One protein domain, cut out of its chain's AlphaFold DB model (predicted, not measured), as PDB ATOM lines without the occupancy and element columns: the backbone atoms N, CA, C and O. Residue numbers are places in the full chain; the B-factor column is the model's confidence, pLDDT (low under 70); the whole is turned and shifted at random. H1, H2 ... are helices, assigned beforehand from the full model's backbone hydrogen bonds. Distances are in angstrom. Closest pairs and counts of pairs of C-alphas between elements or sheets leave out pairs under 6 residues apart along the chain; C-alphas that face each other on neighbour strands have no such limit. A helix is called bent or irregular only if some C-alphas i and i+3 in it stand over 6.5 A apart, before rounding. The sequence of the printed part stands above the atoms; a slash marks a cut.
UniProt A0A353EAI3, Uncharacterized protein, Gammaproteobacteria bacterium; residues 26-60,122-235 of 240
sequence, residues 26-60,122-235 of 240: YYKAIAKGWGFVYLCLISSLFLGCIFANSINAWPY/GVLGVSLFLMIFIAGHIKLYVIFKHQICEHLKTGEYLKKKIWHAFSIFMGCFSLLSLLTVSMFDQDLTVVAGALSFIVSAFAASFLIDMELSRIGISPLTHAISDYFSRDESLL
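What this domain is: This is residues 26 to 60 and 122 to 235 of the 240 residues of an uncharacterized protein of Gammaproteobacteria bacterium (UniProt A0A353EAI3). H4, one of the two helices with the most residues, joins H1, H3 and arm H2a in an elongated, skewed bundle of four, up and down, each running against the one before it in the chain. Arm H2b bends away from H2a toward one end of the bundle, where H5 sits at a slant and its residues 229 to 235 stick out. The printed part has 149 residues with five named helices, H1 to H5 in order, and no named strand: all helix. It is only just compact, close to loose, with a radius of gyration of the C-alphas of 17.4 A and spans of 56 by 35 by 25 A.

Where its parts are: H4, residues 186 to 215, is 42.7 A long and irregular: C-alphas 187 and 190 are 7.4 A apart. H3, residues 155 to 183, and H1, residues 26 to 54, are each 41.9 A; C-alpha 26 is at (40.348, -34.462, -15.973). H2, residues 122 to 151, was assigned as one helix by its hydrogen bonds but is bent, C-alphas 133 and 136 being 6.6 A apart; its arms are H2a, 122 to 133, and H2b, 136 to 151, irregular with C-alphas 147 and 150 6.6 A apart. H5, residues 218 to 235, ends at C-alpha (48.666, -33.827, -32.294).

How they stand to each other: H3 and H4 form a hairpin and touch, closest at C-alphas 169 and 204, 5.0 A. H1 touches H3 at C-alphas 48 and 178, 4.1 A, with residues 40 to 52 alone. Every O i to N i+4 pair is within hydrogen-bond range in H1, H3 and H5; H2a has 6 of 8, H2b 9 of 12, H4 24 of 26.

The domain as a whole: Residues 61 to 121 are not printed; C-alphas 60 and 122 are 16.5 A apart across the cut. The links printed whole are tight. Residues 59 to 60 and 231 to 235 have pLDDT under 70.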
ATOM      1  N   TYR A  26      40.878 -34.445 -14.615       87.56
ATOM      2  CA  TYR A  26      40.348 -34.462 -15.973       87.56
ATOM      3  C   TYR A  26      39.267 -35.535 -16.173       87.56
ATOM      4  O   TYR A  26      38.120 -35.209 -16.479       87.56
ATOM      5  N   TYR A  27      39.589 -36.808 -15.915       90.19
ATOM      6  CA  TYR A  27      38.640 -37.907 -16.118       90.19
ATOM      7  C   TYR A  27      37.439 -37.818 -15.176       90.19
ATOM      8  O   TYR A  27      36.315 -38.102 -15.587       90.19
ATOM      9  N   LYS A  28      37.636 -37.350 -13.935       92.50
ATOM     10  CA  LYS A  28      36.527 -37.114 -13.001       92.50
ATOM     11  C   LYS A  28      35.579 -36.027 -13.513       92.50
ATOM     12  O   LYS A  28      34.363 -36.176 -13.401       92.50
ATOM     13  N   ALA A  29      36.115 -34.935 -14.060       90.44
ATOM     14  CA  ALA A  29      35.308 -33.854 -14.616       90.44
ATOM     15  C   ALA A  29      34.543 -34.303 -15.870       90.44
ATOM     16  O   ALA A  29      33.352 -34.010 -15.979       90.44
ATOM     17  N   ILE A  30      35.189 -35.067 -16.757       92.25
ATOM     18  CA  ILE A  30      34.540 -35.654 -17.936       92.25
ATOM     19  C   ILE A  30      33.421 -36.601 -17.523       92.25
ATOM     20  O   ILE A  30      32.302 -36.420 -17.985       92.25
ATOM     21  N   ALA A  31      33.680 -37.549 -16.621       92.75
ATOM     22  CA  ALA A  31      32.671 -38.505 -16.169       92.75
ATOM     23  C   ALA A  31      31.454 -37.801 -15.546       92.75
ATOM     24  O   ALA A  31      30.313 -38.166 -15.821       92.75
ATOM     25  N   LYS A  32      31.684 -36.741 -14.757       93.56
ATOM     26  CA  LYS A  32      30.598 -35.928 -14.194       93.56
ATOM     27  C   LYS A  32      29.804 -35.198 -15.280       93.56
ATOM     28  O   LYS A  32      28.579 -35.175 -15.208       93.56
ATOM     29  N   GLY A  33      30.483 -34.604 -16.263       92.44
ATOM     30  CA  GLY A  33      29.832 -33.957 -17.404       92.44
ATOM     31  C   GLY A  33      29.023 -34.954 -18.233       92.44
ATOM     32  O   GLY A  33      27.884 -34.671 -18.587       92.44
ATOM     33  N   TRP A  34      29.579 -36.146 -18.449       93.25
ATOM     34  CA  TRP A  34      28.917 -37.226 -19.161       93.25
ATOM     35  C   TRP A  34      27.641 -37.679 -18.468       93.25
ATOM     36  O   TRP A  34      26.578 -37.667 -19.080       93.25
ATOM     37  N   GLY A  35      27.731 -38.014 -17.179       94.38
ATOM     38  CA  GLY A  35      26.571 -38.427 -16.395       94.38
ATOM     39  C   GLY A  35      25.492 -37.346 -16.341       94.38
ATOM     40  O   GLY A  35      24.315 -37.653 -16.489       94.38
ATOM     41  N   PHE A  36      25.881 -36.076 -16.191       95.31
ATOM     42  CA  PHE A  36      24.930 -34.966 -16.171       95.31
ATOM     43  C   PHE A  36      24.169 -34.823 -17.495       95.31
ATOM     44  O   PHE A  36      22.941 -34.813 -17.486       95.31
ATOM     45  N   VAL A  37      24.872 -34.764 -18.631       95.06
ATOM     46  CA  VAL A  37      24.225 -34.627 -19.947       95.06
ATOM     47  C   VAL A  37      23.372 -35.850 -20.266       95.06
ATOM     48  O   VAL A  37      22.242 -35.692 -20.717       95.06
ATOM     49  N   TYR A  38      23.867 -37.054 -19.979       95.06
ATOM     50  CA  TYR A  38      23.112 -38.285 -20.195       95.06
ATOM     51  C   TYR A  38      21.797 -38.297 -19.404       95.06
ATOM     52  O   TYR A  38      20.743 -38.585 -19.968       95.06
ATOM     53  N   LEU A  39      21.829 -37.892 -18.130       95.88
ATOM     54  CA  LEU A  39      20.621 -37.748 -17.316       95.88
ATOM     55  C   LEU A  39      19.668 -36.688 -17.875       95.88
ATOM     56  O   LEU A  39      18.458 -36.906 -17.861       95.88
ATOM     57  N   CYS A  40      20.181 -35.567 -18.384       95.56
ATOM     58  CA  CYS A  40      19.345 -34.557 -19.029       95.56
ATOM     59  C   CYS A  40      18.662 -35.103 -20.291       95.56
ATOM     60  O   CYS A  40      17.460 -34.912 -20.439       95.56
ATOM     61  N   LEU A  41      19.387 -35.817 -21.160       95.12
ATOM     62  CA  LEU A  41      18.825 -36.426 -22.373       95.12
ATOM     63  C   LEU A  41      17.731 -37.446 -22.041       95.12
ATOM     64  O   LEU A  41      16.640 -37.377 -22.606       95.12
ATOM     65  N   ILE A  42      18.003 -38.334 -21.076       95.06
ATOM     66  CA  ILE A  42      17.025 -39.297 -20.556       95.06
ATOM     67  C   ILE A  42      15.794 -38.556 -20.052       95.06
ATOM     68  O   ILE A  42      14.683 -38.889 -20.449       95.06
ATOM     69  N   SER A  43      15.981 -37.543 -19.205       94.44
ATOM     70  CA  SER A  43      14.873 -36.807 -18.590       94.44
ATOM     71  C   SER A  43      13.987 -36.137 -19.639       94.44
ATOM     72  O   SER A  43      12.767 -36.233 -19.546       94.44
ATOM     73  N   SER A  44      14.578 -35.513 -20.663       93.88
ATOM     74  CA  SER A  44      13.838 -34.885 -21.763       93.88
ATOM     75  C   SER A  44      13.008 -35.900 -22.553       93.88
ATOM     76  O   SER A  44      11.819 -35.681 -22.773       93.88
ATOM     77  N   LEU A  45      13.604 -37.034 -22.935       92.25
ATOM     78  CA  LEU A  45      12.911 -38.070 -23.706       92.25
ATOM     79  C   LEU A  45      11.836 -38.791 -22.882       92.25
ATOM     80  O   LEU A  45      10.736 -39.009 -23.382       92.25
ATOM     81  N   PHE A  46      12.109 -39.104 -21.610       91.50
ATOM     82  CA  PHE A  46      11.106 -39.668 -20.702       91.50
ATOM     83  C   PHE A  46       9.926 -38.726 -20.509       91.50
ATOM     84  O   PHE A  46       8.784 -39.181 -20.519       91.50
ATOM     85  N   LEU A  47      10.181 -37.424 -20.361       92.44
ATOM     86  CA  LEU A  47       9.118 -36.430 -20.278       92.44
ATOM     87  C   LEU A  47       8.273 -36.430 -21.562       92.44
ATOM     88  O   LEU A  47       7.048 -36.392 -21.476       92.44
ATOM     89  N   GLY A  48       8.924 -36.570 -22.723       89.69
ATOM     90  CA  GLY A  48       8.291 -36.824 -24.020       89.69
ATOM     91  C   GLY A  48       7.330 -38.011 -23.999       89.69
ATOM     92  O   GLY A  48       6.160 -37.874 -24.346       89.69
ATOM     93  N   CYS A  49       7.801 -39.164 -23.531       86.81
ATOM     94  CA  CYS A  49       6.996 -40.380 -23.445       86.81
ATOM     95  C   CYS A  49       5.834 -40.268 -22.446       86.81
ATOM     96  O   CYS A  49       4.726 -40.709 -22.739       86.81
ATOM     97  N   ILE A  50       6.062 -39.670 -21.271       88.38
ATOM     98  CA  ILE A  50       5.014 -39.449 -20.261       88.38
ATOM     99  C   ILE A  50       3.912 -38.556 -20.837       88.38
ATOM    100  O   ILE A  50       2.730 -38.828 -20.637       88.38
ATOM    101  N   PHE A  51       4.296 -37.508 -21.567       90.00
ATOM    102  CA  PHE A  51       3.356 -36.618 -22.233       90.00
ATOM    103  C   PHE A  51       2.589 -37.324 -23.358       90.00
ATOM    104  O   PHE A  51       1.369 -37.223 -23.410       90.00
ATOM    105  N   ALA A  52       3.264 -38.107 -24.204       86.75
ATOM    106  CA  ALA A  52       2.606 -38.905 -25.241       86.75
ATOM    107  C   ALA A  52       1.576 -39.885 -24.642       86.75
ATOM    108  O   ALA A  52       0.466 -40.035 -25.160       86.75
ATOM    109  N   ASN A  53       1.911 -40.500 -23.505       83.62
ATOM    110  CA  ASN A  53       1.004 -41.380 -22.776       83.62
ATOM    111  C   ASN A  53      -0.184 -40.619 -22.165       83.62
ATOM    112  O   ASN A  53      -1.309 -41.107 -22.221       83.62
ATOM    113  N   SER A  54       0.028 -39.415 -21.618       85.31
ATOM    114  CA  SER A  54      -1.053 -38.629 -21.001       85.31
ATOM    115  C   SER A  54      -2.101 -38.152 -22.008       85.31
ATOM    116  O   SER A  54      -3.272 -38.027 -21.652       85.31
ATOM    117  N   ILE A  55      -1.706 -37.938 -23.267       86.19
ATOM    118  CA  ILE A  55      -2.620 -37.571 -24.357       86.19
ATOM    119  C   ILE A  55      -3.149 -38.778 -25.147       86.19
ATOM    120  O   ILE A  55      -3.857 -38.584 -26.133       86.19
ATOM    121  N   ASN A  56      -2.830 -40.013 -24.736       80.25
ATOM    122  CA  ASN A  56      -3.195 -41.246 -25.447       80.25
ATOM    123  C   ASN A  56      -2.752 -41.252 -26.924       80.25
ATOM    124  O   ASN A  56      -3.488 -41.716 -27.796       80.25
ATOM    125  N   ALA A  57      -1.559 -40.718 -27.209       78.56
ATOM    126  CA  ALA A  57      -1.042 -40.603 -28.573       78.56
ATOM    127  C   ALA A  57      -0.801 -41.964 -29.238       78.56
ATOM    128  O   ALA A  57      -0.913 -42.090 -30.457       78.56
ATOM    129  N   TRP A  58      -0.463 -42.986 -28.452       74.44
ATOM    130  CA  TRP A  58      -0.014 -44.262 -28.988       74.44
ATOM    131  C   TRP A  58      -1.133 -45.298 -29.101       74.44
ATOM    132  O   TRP A  58      -1.968 -45.424 -28.213       74.44
ATOM    133  N   PRO A  59      -1.135 -46.123 -30.161       65.88
ATOM    134  CA  PRO A  59      -2.239 -47.037 -30.457       65.88
ATOM    135  C   PRO A  59      -2.485 -48.106 -29.383       65.88
ATOM    136  O   PRO A  59      -3.595 -48.635 -29.305       65.88
ATOM    137  N   TYR A  60      -1.493 -48.428 -28.548       64.38
ATOM    138  CA  TYR A  60      -1.657 -49.384 -27.452       64.38
ATOM    139  C   TYR A  60      -2.423 -48.807 -26.251       64.38
ATOM    140  O   TYR A  60      -3.009 -49.570 -25.493       64.38
ATOM    141  N   GLY A 122      14.577 -48.150 -25.473       86.62
ATOM    142  CA  GLY A 122      14.673 -47.174 -26.554       86.62
ATOM    143  C   GLY A 122      15.190 -45.826 -26.061       86.62
ATOM    144  O   GLY A 122      16.164 -45.312 -26.603       86.62
ATOM    145  N   VAL A 123      14.618 -45.278 -24.984       90.31
ATOM    146  CA  VAL A 123      15.066 -43.999 -24.408       90.31
ATOM    147  C   VAL A 123      16.517 -44.075 -23.930       90.31
ATOM    148  O   VAL A 123      17.308 -43.175 -24.231       90.31
ATOM    149  N   LEU A 124      16.896 -45.147 -23.228       92.56
ATOM    150  CA  LEU A 124      18.266 -45.341 -22.748       92.56
ATOM    151  C   LEU A 124      19.265 -45.469 -23.906       92.56
ATOM    152  O   LEU A 124      20.327 -44.840 -23.867       92.56
ATOM    153  N   GLY A 125      18.914 -46.244 -24.935       90.25
ATOM    154  CA  GLY A 125      19.739 -46.469 -26.121       90.25
ATOM    155  C   GLY A 125      19.916 -45.212 -26.971       90.25
ATOM    156  O   GLY A 125      21.039 -44.863 -27.328       90.25
ATOM    157  N   VAL A 126      18.833 -44.476 -27.233       90.38
ATOM    158  CA  VAL A 126      18.872 -43.203 -27.977       90.38
ATOM    159  C   VAL A 126      19.690 -42.168 -27.228       90.38
ATOM    160  O   VAL A 126      20.552 -41.525 -27.819       90.38
ATOM    161  N   SER A 127      19.472 -42.036 -25.918       93.25
ATOM    162  CA  SER A 127      20.246 -41.106 -25.093       93.25
ATOM    163  C   SER A 127      21.738 -41.425 -25.159       93.25
ATOM    164  O   SER A 127      22.552 -40.509 -25.220       93.25
ATOM    165  N   LEU A 128      22.108 -42.712 -25.193       92.56
ATOM    166  CA  LEU A 128      23.505 -43.141 -25.281       92.56
ATOM    167  C   LEU A 128      24.093 -42.812 -26.657       92.56
ATOM    168  O   LEU A 128      25.213 -42.320 -26.743       92.56
ATOM    169  N   PHE A 129      23.327 -43.035 -27.723       91.06
ATOM    170  CA  PHE A 129      23.734 -42.694 -29.082       91.06
ATOM    171  C   PHE A 129      23.955 -41.183 -29.252       91.06
ATOM    172  O   PHE A 129      25.014 -40.760 -29.710       91.06
ATOM    173  N   LEU A 130      23.000 -40.357 -28.815       92.00
ATOM    174  CA  LEU A 130      23.106 -38.894 -28.873       92.00
ATOM    175  C   LEU A 130      24.268 -38.363 -28.022       92.00
ATOM    176  O   LEU A 130      24.917 -37.381 -28.384       92.00
ATOM    177  N   MET A 131      24.578 -39.045 -26.919       92.44
ATOM    178  CA  MET A 131      25.690 -38.695 -26.042       92.44
ATOM    179  C   MET A 131      27.047 -38.709 -26.759       92.44
ATOM    180  O   MET A 131      27.908 -37.885 -26.447       92.44
ATOM    181  N   ILE A 132      27.236 -39.594 -27.745       90.88
ATOM    182  CA  ILE A 132      28.485 -39.691 -28.517       90.88
ATOM    183  C   ILE A 132      28.776 -38.371 -29.245       90.88
ATOM    184  O   ILE A 132      29.922 -37.923 -29.267       90.88
ATOM    185  N   PHE A 133      27.746 -37.693 -29.758       89.00
ATOM    186  CA  PHE A 133      27.899 -36.402 -30.438       89.00
ATOM    187  C   PHE A 133      28.247 -35.264 -29.468       89.00
ATOM    188  O   PHE A 133      28.994 -34.356 -29.820       89.00
ATOM    189  N   ILE A 134      27.764 -35.318 -28.221       90.62
ATOM    190  CA  ILE A 134      28.060 -34.292 -27.203       90.62
ATOM    191  C   ILE A 134      29.403 -34.550 -26.500       90.62
ATOM    192  O   ILE A 134      30.025 -33.618 -25.980       90.62
ATOM    193  N   ALA A 135      29.898 -35.789 -26.499       88.25
ATOM    194  CA  ALA A 135      31.125 -36.181 -25.811       88.25
ATOM    195  C   ALA A 135      32.336 -35.301 -26.172       88.25
ATOM    196  O   ALA A 135      33.074 -34.873 -25.277       88.25
ATOM    197  N   GLY A 136      32.505 -34.981 -27.460       86.19
ATOM    198  CA  GLY A 136      33.564 -34.089 -27.941       86.19
ATOM    199  C   GLY A 136      33.461 -32.678 -27.355       86.19
ATOM    200  O   GLY A 136      34.459 -32.108 -26.912       86.19
ATOM    201  N   HIS A 137      32.247 -32.143 -27.238       87.94
ATOM    202  CA  HIS A 137      32.012 -30.827 -26.641       87.94
ATOM    203  C   HIS A 137      32.250 -30.813 -25.127       87.94
ATOM    204  O   HIS A 137      32.771 -29.830 -24.601       87.94
ATOM    205  N   ILE A 138      31.955 -31.907 -24.412       90.62
ATOM    206  CA  ILE A 138      32.272 -32.018 -22.976       90.62
ATOM    207  C   ILE A 138      33.784 -32.011 -22.751       90.62
ATOM    208  O   ILE A 138      34.252 -31.319 -21.846       90.62
ATOM    209  N   LYS A 139      34.548 -32.738 -23.581       89.56
ATOM    210  CA  LYS A 139      36.022 -32.721 -23.562       89.56
ATOM    211  C   LYS A 139      36.533 -31.279 -23.647       89.56
ATOM    212  O   LYS A 139      37.256 -30.828 -22.757       89.56
ATOM    213  N   LEU A 140      36.095 -30.550 -24.674       86.56
ATOM    214  CA  LEU A 140      36.484 -29.158 -24.909       86.56
ATOM    215  C   LEU A 140      36.069 -28.239 -23.753       86.56
ATOM    216  O   LEU A 140      36.874 -27.435 -23.289       86.56
ATOM    217  N   TYR A 141      34.855 -28.397 -23.218       89.56
ATOM    218  CA  TYR A 141      34.389 -27.614 -22.074       89.56
ATOM    219  C   TYR A 141      35.227 -27.854 -20.812       89.56
ATOM    220  O   TYR A 141      35.539 -26.906 -20.092       89.56
ATOM    221  N   VAL A 142      35.606 -29.104 -20.525       89.50
ATOM    222  CA  VAL A 142      36.444 -29.434 -19.362       89.50
ATOM    223  C   VAL A 142      37.818 -28.782 -19.486       89.50
ATOM    224  O   VAL A 142      38.282 -28.201 -18.501       89.50
ATOM    225  N   ILE A 143      38.433 -28.834 -20.670       86.31
ATOM    226  CA  ILE A 143      39.722 -28.184 -20.937       86.31
ATOM    227  C   ILE A 143      39.589 -26.668 -20.795       86.31
ATOM    228  O   ILE A 143      40.322 -26.055 -20.021       86.31
ATOM    229  N   PHE A 144      38.597 -26.072 -21.461       87.50
ATOM    230  CA  PHE A 144      38.318 -24.642 -21.366       87.50
ATOM    231  C   PHE A 144      38.159 -24.199 -19.906       87.50
ATOM    232  O   PHE A 144      38.819 -23.261 -19.460       87.50
ATOM    233  N   LYS A 145      37.335 -24.915 -19.133       89.44
ATOM    234  CA  LYS A 145      37.031 -24.581 -17.742       89.44
ATOM    235  C   LYS A 145      38.259 -24.617 -16.831       89.44
ATOM    236  O   LYS A 145      38.362 -23.752 -15.973       89.44
ATOM    237  N   HIS A 146      39.130 -25.617 -16.964       86.81
ATOM    238  CA  HIS A 146      40.245 -25.808 -16.025       86.81
ATOM    239  C   HIS A 146      41.556 -25.179 -16.492       86.81
ATOM    240  O   HIS A 146      42.455 -25.027 -15.676       86.81
ATOM    241  N   GLN A 147      41.701 -24.872 -17.783       84.75
ATOM    242  CA  GLN A 147      42.992 -24.450 -18.330       84.75
ATOM    243  C   GLN A 147      42.967 -23.113 -19.061       84.75
ATOM    244  O   GLN A 147      44.026 -22.534 -19.245       84.75
ATOM    245  N   ILE A 148      41.806 -22.622 -19.501       82.94
ATOM    246  CA  ILE A 148      41.715 -21.358 -20.252       82.94
ATOM    247  C   ILE A 148      40.959 -20.307 -19.438       82.94
ATOM    248  O   ILE A 148      41.363 -19.150 -19.385       82.94
ATOM    249  N   CYS A 149      39.892 -20.715 -18.748       87.00
ATOM    250  CA  CYS A 149      39.010 -19.829 -17.994       87.00
ATOM    251  C   CYS A 149      39.747 -18.987 -16.940       87.00
ATOM    252  O   CYS A 149      39.393 -17.829 -16.753       87.00
ATOM    253  N   GLU A 150      40.764 -19.539 -16.273       85.88
ATOM    254  CA  GLU A 150      41.521 -18.833 -15.227       85.88
ATOM    255  C   GLU A 150      42.470 -17.759 -15.782       85.88
ATOM    256  O   GLU A 150      42.855 -16.843 -15.058       85.88
ATOM    257  N   HIS A 151      42.825 -17.843 -17.066       83.88
ATOM    258  CA  HIS A 151      43.727 -16.892 -17.720       83.88
ATOM    259  C   HIS A 151      42.990 -15.775 -18.468       83.88
ATOM    260  O   HIS A 151      43.622 -14.812 -18.890       83.88
ATOM    261  N   LEU A 152      41.669 -15.887 -18.628       84.62
ATOM    262  CA  LEU A 152      40.839 -14.902 -19.318       84.62
ATOM    263  C   LEU A 152      40.114 -14.010 -18.307       84.62
ATOM    264  O   LEU A 152      39.400 -14.508 -17.435       84.62
ATOM    265  N   LYS A 153      40.179 -12.688 -18.484       85.31
ATOM    266  CA  LYS A 153      39.376 -11.733 -17.700       85.31
ATOM    267  C   LYS A 153      37.880 -11.952 -17.916       85.31
ATOM    268  O   LYS A 153      37.088 -11.804 -16.989       85.31
ATOM    269  N   THR A 154      37.488 -12.358 -19.123       84.31
ATOM    270  CA  THR A 154      36.107 -12.710 -19.478       84.31
ATOM    271  C   THR A 154      35.794 -14.202 -19.302       84.31
ATOM    272  O   THR A 154      34.704 -14.648 -19.663       84.31
ATOM    273  N   GLY A 155      36.691 -14.993 -18.700       83.50
ATOM    274  CA  GLY A 155      36.554 -16.450 -18.582       83.50
ATOM    275  C   GLY A 155      35.264 -16.900 -17.888       83.50
ATOM    276  O   GLY A 155      34.503 -17.697 -18.444       83.50
ATOM    277  N   GLU A 156      34.949 -16.342 -16.714       87.19
ATOM    278  CA  GLU A 156      33.704 -16.665 -15.990       87.19
ATOM    279  C   GLU A 156      32.450 -16.228 -16.760       87.19
ATOM    280  O   GLU A 156      31.419 -16.912 -16.736       87.19
ATOM    281  N   TYR A 157      32.540 -15.125 -17.504       85.06
ATOM    282  CA  TYR A 157      31.458 -14.683 -18.376       85.06
ATOM    283  C   TYR A 157      31.218 -15.690 -19.507       85.06
ATOM    284  O   TYR A 157      30.079 -16.103 -19.747       85.06
ATOM    285  N   LEU A 158      32.284 -16.142 -20.168       84.75
ATOM    286  CA  LEU A 158      32.206 -17.099 -21.266       84.75
ATOM    287  C   LEU A 158      31.709 -18.469 -20.790       84.75
ATOM    288  O   LEU A 158      30.835 -19.068 -21.412       84.75
ATOM    289  N   LYS A 159      32.160 -18.923 -19.619       88.69
ATOM    290  CA  LYS A 159      31.630 -20.114 -18.945       88.69
ATOM    291  C   LYS A 159      30.124 -20.012 -18.701       88.69
ATOM    292  O   LYS A 159      29.403 -20.977 -18.965       88.69
ATOM    293  N   LYS A 160      29.629 -18.858 -18.239       88.50
ATOM    294  CA  LYS A 160      28.187 -18.617 -18.072       88.50
ATOM    295  C   LYS A 160      27.455 -18.678 -19.414       88.50
ATOM    296  O   LYS A 160      26.369 -19.252 -19.465       88.50
ATOM    297  N   LYS A 161      28.037 -18.146 -20.493       85.56
ATOM    298  CA  LYS A 161      27.455 -18.203 -21.845       85.56
ATOM    299  C   LYS A 161      27.407 -19.610 -22.425       85.56
ATOM    300  O   LYS A 161      26.362 -19.987 -22.937       85.56
ATOM    301  N   ILE A 162      28.454 -20.416 -22.260       88.38
ATOM    302  CA  ILE A 162      28.433 -21.835 -22.652       88.38
ATOM    303  C   ILE A 162      27.312 -22.578 -21.909       88.38
ATOM    304  O   ILE A 162      26.609 -23.401 -22.489       88.38
ATOM    305  N   TRP A 163      27.092 -22.254 -20.632       90.06
ATOM    306  CA  TRP A 163      25.999 -22.853 -19.867       90.06
ATOM    307  C   TRP A 163      24.614 -22.387 -20.344       90.06
ATOM    308  O   TRP A 163      23.691 -23.193 -20.413       90.06
ATOM    309  N   HIS A 164      24.466 -21.114 -20.729       89.06
ATOM    310  CA  HIS A 164      23.229 -20.619 -21.352       89.06
ATOM    311  C   HIS A 164      22.971 -21.293 -22.701       89.06
ATOM    312  O   HIS A 164      21.859 -21.745 -22.936       89.06
ATOM    313  N   ALA A 165      23.999 -21.432 -23.539       89.81
ATOM    314  CA  ALA A 165      23.939 -22.162 -24.800       89.81
ATOM    315  C   ALA A 165      23.433 -23.598 -24.601       89.81
ATOM    316  O   ALA A 165      22.473 -24.018 -25.245       89.81
ATOM    317  N   PHE A 166      24.024 -24.319 -23.645       92.06
ATOM    318  CA  PHE A 166      23.576 -25.658 -23.273       92.06
ATOM    319  C   PHE A 166      22.124 -25.664 -22.773       92.06
ATOM    320  O   PHE A 166      21.338 -26.515 -23.177       92.06
ATOM    321  N   SER A 167      21.739 -24.701 -21.932       92.81
ATOM    322  CA  SER A 167      20.369 -24.600 -21.418       92.81
ATOM    323  C   SER A 167      19.344 -24.315 -22.518       92.81
ATOM    324  O   SER A 167      18.263 -24.898 -22.491       92.81
ATOM    325  N   ILE A 168      19.662 -23.443 -23.480       92.94
ATOM    326  CA  ILE A 168      18.808 -23.149 -24.640       92.94
ATOM    327  C   ILE A 168      18.662 -24.406 -25.494       92.94
ATOM    328  O   ILE A 168      17.543 -24.802 -25.808       92.94
ATOM    329  N   PHE A 169      19.778 -25.075 -25.796       94.81
ATOM    330  CA  PHE A 169      19.779 -26.340 -26.521       94.81
ATOM    331  C   PHE A 169      18.890 -27.391 -25.849       94.81
ATOM    332  O   PHE A 169      17.999 -27.935 -26.497       94.81
ATOM    333  N   MET A 170      19.072 -27.633 -24.547       94.88
ATOM    334  CA  MET A 170      18.268 -28.607 -23.807       94.88
ATOM    335  C   MET A 170      16.791 -28.208 -23.729       94.88
ATOM    336  O   MET A 170      15.924 -29.081 -23.770       94.88
ATOM    337  N   GLY A 171      16.487 -26.911 -23.635       94.50
ATOM    338  CA  GLY A 171      15.118 -26.396 -23.660       94.50
ATOM    339  C   GLY A 171      14.427 -26.662 -24.998       94.50
ATOM    340  O   GLY A 171      13.350 -27.259 -25.021       94.50
ATOM    341  N   CYS A 172      15.074 -26.296 -26.110       95.12
ATOM    342  CA  CYS A 172      14.593 -26.600 -27.459       95.12
ATOM    343  C   CYS A 172      14.436 -28.108 -27.664       95.12
ATOM    344  O   CYS A 172      13.376 -28.553 -28.094       95.12
ATOM    345  N   PHE A 173      15.441 -28.896 -27.274       96.00
ATOM    346  CA  PHE A 173      15.409 -30.349 -27.406       96.00
ATOM    347  C   PHE A 173      14.252 -30.971 -26.640       96.00
ATOM    348  O   PHE A 173      13.516 -31.773 -27.204       96.00
ATOM    349  N   SER A 174      14.035 -30.556 -25.394       94.81
ATOM    350  CA  SER A 174      12.921 -31.055 -24.587       94.81
ATOM    351  C   SER A 174      11.578 -30.730 -25.242       94.81
ATOM    352  O   SER A 174      10.747 -31.621 -25.399       94.81
ATOM    353  N   LEU A 175      11.387 -29.492 -25.709       94.75
ATOM    354  CA  LEU A 175      10.149 -29.072 -26.370       94.75
ATOM    355  C   LEU A 175       9.901 -29.820 -27.689       94.75
ATOM    356  O   LEU A 175       8.800 -30.315 -27.919       94.75
ATOM    357  N   LEU A 176      10.914 -29.936 -28.548       93.75
ATOM    358  CA  LEU A 176      10.799 -30.673 -29.807       93.75
ATOM    359  C   LEU A 176      10.611 -32.175 -29.577       93.75
ATOM    360  O   LEU A 176       9.821 -32.801 -30.281       93.75
ATOM    361  N   SER A 177      11.276 -32.748 -28.573       91.94
ATOM    362  CA  SER A 177      11.099 -34.156 -28.216       91.94
ATOM    363  C   SER A 177       9.676 -34.441 -27.737       91.94
ATOM    364  O   SER A 177       9.092 -35.430 -28.162       91.94
ATOM    365  N   LEU A 178       9.065 -33.541 -26.955       91.94
ATOM    366  CA  LEU A 178       7.663 -33.655 -26.542       91.94
ATOM    367  C   LEU A 178       6.720 -33.734 -27.745       91.94
ATOM    368  O   LEU A 178       5.843 -34.595 -27.788       91.94
ATOM    369  N   LEU A 179       6.921 -32.863 -28.735       90.75
ATOM    370  CA  LEU A 179       6.088 -32.824 -29.937       90.75
ATOM    371  C   LEU A 179       6.309 -34.054 -30.817       90.75
ATOM    372  O   LEU A 179       5.356 -34.724 -31.199       90.75
ATOM    373  N   THR A 180       7.562 -34.376 -31.128       88.69
ATOM    374  CA  THR A 180       7.876 -35.448 -32.078       88.69
ATOM    375  C   THR A 180       7.570 -36.831 -31.510       88.69
ATOM    376  O   THR A 180       6.952 -37.632 -32.203       88.69
ATOM    377  N   VAL A 181       7.898 -37.110 -30.246       87.06
ATOM    378  CA  VAL A 181       7.575 -38.397 -29.599       87.06
ATOM    379  C   VAL A 181       6.061 -38.627 -29.531       87.06
ATOM    380  O   VAL A 181       5.612 -39.766 -29.606       87.06
ATOM    381  N   SER A 182       5.275 -37.552 -29.451       85.00
ATOM    382  CA  SER A 182       3.810 -37.621 -29.481       85.00
ATOM    383  C   SER A 182       3.228 -37.802 -30.884       85.00
ATOM    384  O   SER A 182       2.135 -38.336 -31.026       85.00
ATOM    385  N   MET A 183       3.911 -37.316 -31.924       84.88
ATOM    386  CA  MET A 183       3.425 -37.395 -33.306       84.88
ATOM    387  C   MET A 183       3.785 -38.708 -34.001       84.88
ATOM    388  O   MET A 183       3.088 -39.108 -34.931       84.88
ATOM    389  N   PHE A 184       4.883 -39.346 -33.595       82.88
ATOM    390  CA  PHE A 184       5.369 -40.576 -34.208       82.88
ATOM    391  C   PHE A 184       4.994 -41.812 -33.387       82.88
ATOM    392  O   PHE A 184       4.895 -41.769 -32.159       82.88
ATOM    393  N   ASP A 185       4.838 -42.935 -34.089       78.94
ATOM    394  CA  ASP A 185       4.677 -44.238 -33.455       78.94
ATOM    395  C   ASP A 185       5.886 -44.584 -32.582       78.94
ATOM    396  O   ASP A 185       7.021 -44.170 -32.837       78.94
ATOM    397  N   GLN A 186       5.643 -45.407 -31.564       72.56
ATOM    398  CA  GLN A 186       6.648 -45.783 -30.575       72.56
ATOM    399  C   GLN A 186       7.915 -46.388 -31.208       72.56
ATOM    400  O   GLN A 186       9.027 -46.090 -30.763       72.56
ATOM    401  N   ASP A 187       7.778 -47.167 -32.282       75.50
ATOM    402  CA  ASP A 187       8.911 -47.777 -32.991       75.50
ATOM    403  C   ASP A 187       9.824 -46.737 -33.675       75.50
ATOM    404  O   ASP A 187      11.001 -46.997 -33.925       75.50
ATOM    405  N   LEU A 188       9.317 -45.526 -33.922       80.94
ATOM    406  CA  LEU A 188      10.043 -44.413 -34.535       80.94
ATOM    407  C   LEU A 188      10.577 -43.400 -33.516       80.94
ATOM    408  O   LEU A 188      11.196 -42.409 -33.912       80.94
ATOM    409  N   THR A 189      10.428 -43.659 -32.211       77.56
ATOM    410  CA  THR A 189      10.917 -42.776 -31.131       77.56
ATOM    411  C   THR A 189      12.409 -42.452 -31.282       77.56
ATOM    412  O   THR A 189      12.835 -41.329 -31.023       77.56
ATOM    413  N   VAL A 190      13.208 -43.411 -31.765       77.94
ATOM    414  CA  VAL A 190      14.645 -43.235 -32.048       77.94
ATOM    415  C   VAL A 190      14.881 -42.148 -33.094       77.94
ATOM    416  O   VAL A 190      15.678 -41.231 -32.884       77.94
ATOM    417  N   VAL A 191      14.168 -42.240 -34.217       85.38
ATOM    418  CA  VAL A 191      14.294 -41.310 -35.344       85.38
ATOM    419  C   VAL A 191      13.758 -39.935 -34.949       85.38
ATOM    420  O   VAL A 191      14.415 -38.926 -35.197       85.38
ATOM    421  N   ALA A 192      12.615 -39.893 -34.260       87.00
ATOM    422  CA  ALA A 192      12.019 -38.672 -33.726       87.00
ATOM    423  C   ALA A 192      12.958 -37.942 -32.746       87.00
ATOM    424  O   ALA A 192      13.150 -36.725 -32.847       87.00
ATOM    425  N   GLY A 193      13.604 -38.687 -31.843       87.56
ATOM    426  CA  GLY A 193      14.600 -38.162 -30.912       87.56
ATOM    427  C   GLY A 193      15.832 -37.606 -31.628       87.56
ATOM    428  O   GLY A 193      16.262 -36.492 -31.330       87.56
ATOM    429  N   ALA A 194      16.365 -38.327 -32.618       88.94
ATOM    430  CA  ALA A 194      17.504 -37.865 -33.412       88.94
ATOM    431  C   ALA A 194      17.184 -36.600 -34.230       88.94
ATOM    432  O   ALA A 194      17.976 -35.658 -34.246       88.94
ATOM    433  N   LEU A 195      16.006 -36.530 -34.855       91.25
ATOM    434  CA  LEU A 195      15.557 -35.338 -35.578       91.25
ATOM    435  C   LEU A 195      15.402 -34.137 -34.642       91.25
ATOM    436  O   LEU A 195      15.917 -33.057 -34.934       91.25
ATOM    437  N   SER A 196      14.763 -34.334 -33.486       93.69
ATOM    438  CA  SER A 196      14.630 -33.289 -32.465       93.69
ATOM    439  C   SER A 196      15.984 -32.779 -31.997       93.69
ATOM    440  O   SER A 196      16.160 -31.574 -31.825       93.69
ATOM    441  N   PHE A 197      16.955 -33.676 -31.828       94.56
ATOM    442  CA  PHE A 197      18.317 -33.330 -31.442       94.56
ATOM    443  C   PHE A 197      18.989 -32.427 -32.479       94.56
ATOM    444  O   PHE A 197      19.480 -31.353 -32.130       94.56
ATOM    445  N   ILE A 198      18.958 -32.824 -33.755       93.38
ATOM    446  CA  ILE A 198      19.579 -32.069 -34.851       93.38
ATOM    447  C   ILE A 198      18.930 -30.689 -34.985       93.38
ATOM    448  O   ILE A 198      19.627 -29.675 -34.995       93.38
ATOM    449  N   VAL A 199      17.598 -30.626 -35.032       94.62
ATOM    450  CA  VAL A 199      16.868 -29.355 -35.163       94.62
ATOM    451  C   VAL A 199      17.138 -28.440 -33.967       94.62
ATOM    452  O   VAL A 199      17.337 -27.238 -34.143       94.62
ATOM    453  N   SER A 200      17.227 -28.995 -32.758       95.50
ATOM    454  CA  SER A 200      17.546 -28.218 -31.554       95.50
ATOM    455  C   SER A 200      18.977 -27.702 -31.551       95.50
ATOM    456  O   SER A 200      19.212 -26.585 -31.096       95.50
ATOM    457  N   ALA A 201      19.928 -28.470 -32.088       92.56
ATOM    458  CA  ALA A 201      21.306 -28.022 -32.252       92.56
ATOM    459  C   ALA A 201      21.386 -26.826 -33.213       92.56
ATOM    460  O   ALA A 201      22.030 -25.825 -32.889       92.56
ATOM    461  N   PHE A 202      20.676 -26.880 -34.345       92.69
ATOM    462  CA  PHE A 202      20.580 -25.753 -35.278       92.69
ATOM    463  C   PHE A 202      19.912 -24.530 -34.644       92.69
ATOM    464  O   PHE A 202      20.459 -23.429 -34.714       92.69
ATOM    465  N   ALA A 203      18.765 -24.714 -33.985       93.12
ATOM    466  CA  ALA A 203      18.037 -23.625 -33.338       93.12
ATOM    467  C   ALA A 203      18.870 -22.953 -32.237       93.12
ATOM    468  O   ALA A 203      18.950 -21.727 -32.181       93.12
ATOM    469  N   ALA A 204      19.534 -23.745 -31.391       91.62
ATOM    470  CA  ALA A 204      20.405 -23.224 -30.350       91.62
ATOM    471  C   ALA A 204      21.588 -22.459 -30.946       91.62
ATOM    472  O   ALA A 204      21.852 -21.346 -30.505       91.62
ATOM    473  N   SER A 205      22.248 -23.012 -31.968       88.06
ATOM    474  CA  SER A 205      23.376 -22.349 -32.637       88.06
ATOM    475  C   SER A 205      22.965 -20.984 -33.183       88.06
ATOM    476  O   SER A 205      23.604 -19.986 -32.872       88.06
ATOM    477  N   PHE A 206      21.824 -20.910 -33.875       88.44
ATOM    478  CA  PHE A 206      21.297 -19.648 -34.391       88.44
ATOM    479  C   PHE A 206      21.010 -18.622 -33.280       88.44
ATOM    480  O   PHE A 206      21.410 -17.461 -33.381       88.44
ATOM    481  N   LEU A 207      20.353 -19.039 -32.192       88.12
ATOM    482  CA  LEU A 207      20.049 -18.155 -31.060       88.12
ATOM    483  C   LEU A 207      21.319 -17.658 -30.356       88.12
ATOM    484  O   LEU A 207      21.404 -16.486 -29.982       88.12
ATOM    485  N   ILE A 208      22.311 -18.535 -30.200       86.19
ATOM    486  CA  ILE A 208      23.605 -18.203 -29.605       86.19
ATOM    487  C   ILE A 208      24.366 -17.235 -30.508       86.19
ATOM    488  O   ILE A 208      24.897 -16.251 -30.003       86.19
ATOM    489  N   ASP A 209      24.389 -17.454 -31.820       83.81
ATOM    490  CA  ASP A 209      25.084 -16.581 -32.767       83.81
ATOM    491  C   ASP A 209      24.495 -15.171 -32.767       83.81
ATOM    492  O   ASP A 209      25.238 -14.182 -32.750       83.81
ATOM    493  N   MET A 210      23.166 -15.052 -32.694       86.06
ATOM    494  CA  MET A 210      22.495 -13.764 -32.515       86.06
ATOM    495  C   MET A 210      22.912 -13.085 -31.205       86.06
ATOM    496  O   MET A 210      23.180 -11.879 -31.178       86.06
ATOM    497  N   GLU A 211      22.989 -13.841 -30.111       83.12
ATOM    498  CA  GLU A 211      23.369 -13.310 -28.805       83.12
ATOM    499  C   GLU A 211      24.854 -12.908 -28.750       83.12
ATOM    500  O   GLU A 211      25.189 -11.834 -28.243       83.12
ATOM    501  N   LEU A 212      25.750 -13.718 -29.315       80.88
ATOM    502  CA  LEU A 212      27.183 -13.440 -29.400       80.88
ATOM    503  C   LEU A 212      27.471 -12.232 -30.294       80.88
ATOM    504  O   LEU A 212      28.316 -11.406 -29.935       80.88
ATOM    505  N   SER A 213      26.750 -12.101 -31.409       82.38
ATOM    506  CA  SER A 213      26.852 -10.956 -32.321       82.38
ATOM    507  C   SER A 213      26.377  -9.667 -31.655       82.38
ATOM    508  O   SER A 213      27.036  -8.637 -31.772       82.38
ATOM    509  N   ARG A 214      25.289  -9.723 -30.876       83.62
ATOM    510  CA  ARG A 214      24.787  -8.573 -30.110       83.62
ATOM    511  C   ARG A 214      25.798  -8.064 -29.078       83.62
ATOM    512  O   ARG A 214      25.831  -6.869 -28.801       83.62
ATOM    513  N   ILE A 215      26.572  -8.961 -28.468       78.25
ATOM    514  CA  ILE A 215      27.468  -8.638 -27.344       78.25
ATOM    515  C   ILE A 215      28.914  -8.389 -27.820       78.25
ATOM    516  O   ILE A 215      29.706  -7.799 -27.090       78.25
ATOM    517  N   GLY A 216      29.261  -8.791 -29.047       76.00
ATOM    518  CA  GLY A 216      30.587  -8.583 -29.638       76.00
ATOM    519  C   GLY A 216      31.648  -9.599 -29.197       76.00
ATOM    520  O   GLY A 216      32.838  -9.349 -29.360       76.00
ATOM    521  N   ILE A 217      31.237 -10.744 -28.643       78.69
ATOM    522  CA  ILE A 217      32.152 -11.786 -28.123       78.69
ATOM    523  C   ILE A 217      32.504 -12.831 -29.187       78.69
ATOM    524  O   ILE A 217      33.469 -13.573 -29.025       78.69
ATOM    525  N   SER A 218      31.780 -12.844 -30.310       78.31
ATOM    526  CA  SER A 218      32.023 -13.747 -31.444       78.31
ATOM    527  C   SER A 218      33.516 -13.884 -31.832       78.31
ATOM    528  O   SER A 218      33.978 -15.023 -31.919       78.31
ATOM    529  N   PRO A 219      34.329 -12.804 -31.930       79.94
ATOM    530  CA  PRO A 219      35.758 -12.927 -32.245       79.94
ATOM    531  C   PRO A 219      36.565 -13.734 -31.218       79.94
ATOM    532  O   PRO A 219      37.468 -14.477 -31.591       79.94
ATOM    533  N   LEU A 220      36.238 -13.610 -29.927       78.12
ATOM    534  CA  LEU A 220      36.904 -14.354 -28.856       78.12
ATOM    535  C   LEU A 220      36.519 -15.836 -28.903       78.12
ATOM    536  O   LEU A 220      37.386 -16.699 -28.794       78.12
ATOM    537  N   THR A 221      35.234 -16.136 -29.108       75.19
ATOM    538  CA  THR A 221      34.750 -17.517 -29.249       75.19
ATOM    539  C   THR A 221      35.386 -18.204 -30.460       75.19
ATOM    540  O   THR A 221      35.829 -19.346 -30.346       75.19
ATOM    541  N   HIS A 222      35.515 -17.496 -31.589       81.62
ATOM    542  CA  HIS A 222      36.238 -17.986 -32.765       81.62
ATOM    543  C   HIS A 222      37.724 -18.217 -32.479       81.62
ATOM    544  O   HIS A 222      38.231 -19.285 -32.796       81.62
ATOM    545  N   ALA A 223      38.408 -17.280 -31.814       79.94
ATOM    546  CA  ALA A 223      39.820 -17.443 -31.465       79.94
ATOM    547  C   ALA A 223      40.070 -18.654 -30.547       79.94
ATOM    548  O   ALA A 223      41.061 -19.361 -30.710       79.94
ATOM    549  N   ILE A 224      39.161 -18.921 -29.604       79.38
ATOM    550  CA  ILE A 224      39.218 -20.109 -28.740       79.38
ATOM    551  C   ILE A 224      38.984 -21.382 -29.559       79.38
ATOM    552  O   ILE A 224      39.704 -22.363 -29.385       79.38
ATOM    553  N   SER A 225      38.006 -21.375 -30.467       79.75
ATOM    554  CA  SER A 225      37.750 -22.507 -31.363       79.75
ATOM    555  C   SER A 225      38.959 -22.814 -32.253       79.75
ATOM    556  O   SER A 225      39.357 -23.972 -32.372       79.75
ATOM    557  N   ASP A 226      39.578 -21.784 -32.830       81.31
ATOM    558  CA  ASP A 226      40.775 -21.902 -33.669       81.31
ATOM    559  C   ASP A 226      41.994 -22.397 -32.884       81.31
ATOM    560  O   ASP A 226      42.831 -23.132 -33.411       81.31
ATOM    561  N   TYR A 227      42.104 -22.010 -31.612       78.06
ATOM    562  CA  TYR A 227      43.142 -22.517 -30.723       78.06
ATOM    563  C   TYR A 227      43.015 -24.036 -30.537       78.06
ATOM    564  O   TYR A 227      43.990 -24.768 -30.705       78.06
ATOM    565  N   PHE A 228      41.801 -24.521 -30.261       74.56
ATOM    566  CA  PHE A 228      41.545 -25.950 -30.083       74.56
ATOM    567  C   PHE A 228      41.726 -26.764 -31.369       74.56
ATOM    568  O   PHE A 228      42.287 -27.857 -31.314       74.56
ATOM    569  N   SER A 229      41.305 -26.236 -32.523       74.06
ATOM    570  CA  SER A 229      41.450 -26.932 -33.809       74.06
ATOM    571  C   SER A 229      42.912 -27.029 -34.263       74.06
ATOM    572  O   SER A 229      43.325 -28.043 -34.831       74.06
ATOM    573  N   ARG A 230      43.734 -26.011 -33.968       71.12
ATOM    574  CA  ARG A 230      45.179 -26.057 -34.232       71.12
ATOM    575  C   ARG A 230      45.877 -27.142 -33.428       71.12
ATOM    576  O   ARG A 230      46.634 -27.907 -34.022       71.12
ATOM    577  N   ASP A 231      45.631 -27.225 -32.124       63.44
ATOM    578  CA  ASP A 231      46.268 -28.240 -31.275       63.44
ATOM    579  C   ASP A 231      45.872 -29.664 -31.689       63.44
ATOM    580  O   ASP A 231      46.732 -30.544 -31.746       63.44
ATOM    581  N   GLU A 232      44.611 -29.890 -32.070       61.28
ATOM    582  CA  GLU A 232      44.142 -31.192 -32.568       61.28
ATOM    583  C   GLU A 232      44.891 -31.599 -33.853       61.28
ATOM    584  O   GLU A 232      45.462 -32.687 -33.922       61.28
ATOM    585  N   SER A 233      45.041 -30.674 -34.809       61.12
ATOM    586  CA  SER A 233      45.789 -30.920 -36.054       61.12
ATOM    587  C   SER A 233      47.298 -31.156 -35.855       61.12
ATOM    588  O   SER A 233      47.941 -31.858 -36.640       61.12
ATOM    589  N   LEU A 234      47.891 -30.564 -34.811       57.47
ATOM    590  CA  LEU A 234      49.309 -30.729 -34.475       57.47
ATOM    591  C   LEU A 234      49.577 -32.047 -33.742       57.47
ATOM    592  O   LEU A 234      50.652 -32.631 -33.912       57.47
ATOM    593  N   LEU A 235      48.614 -32.524 -32.952       54.12
ATOM    594  CA  LEU A 235      48.666 -33.827 -32.294       54.12
ATOM    595  C   LEU A 235      48.485 -34.971 -33.299       54.12
ATOM    596  O   LEU A 235      49.254 -35.931 -33.247       54.12
TER     597      LEU A 235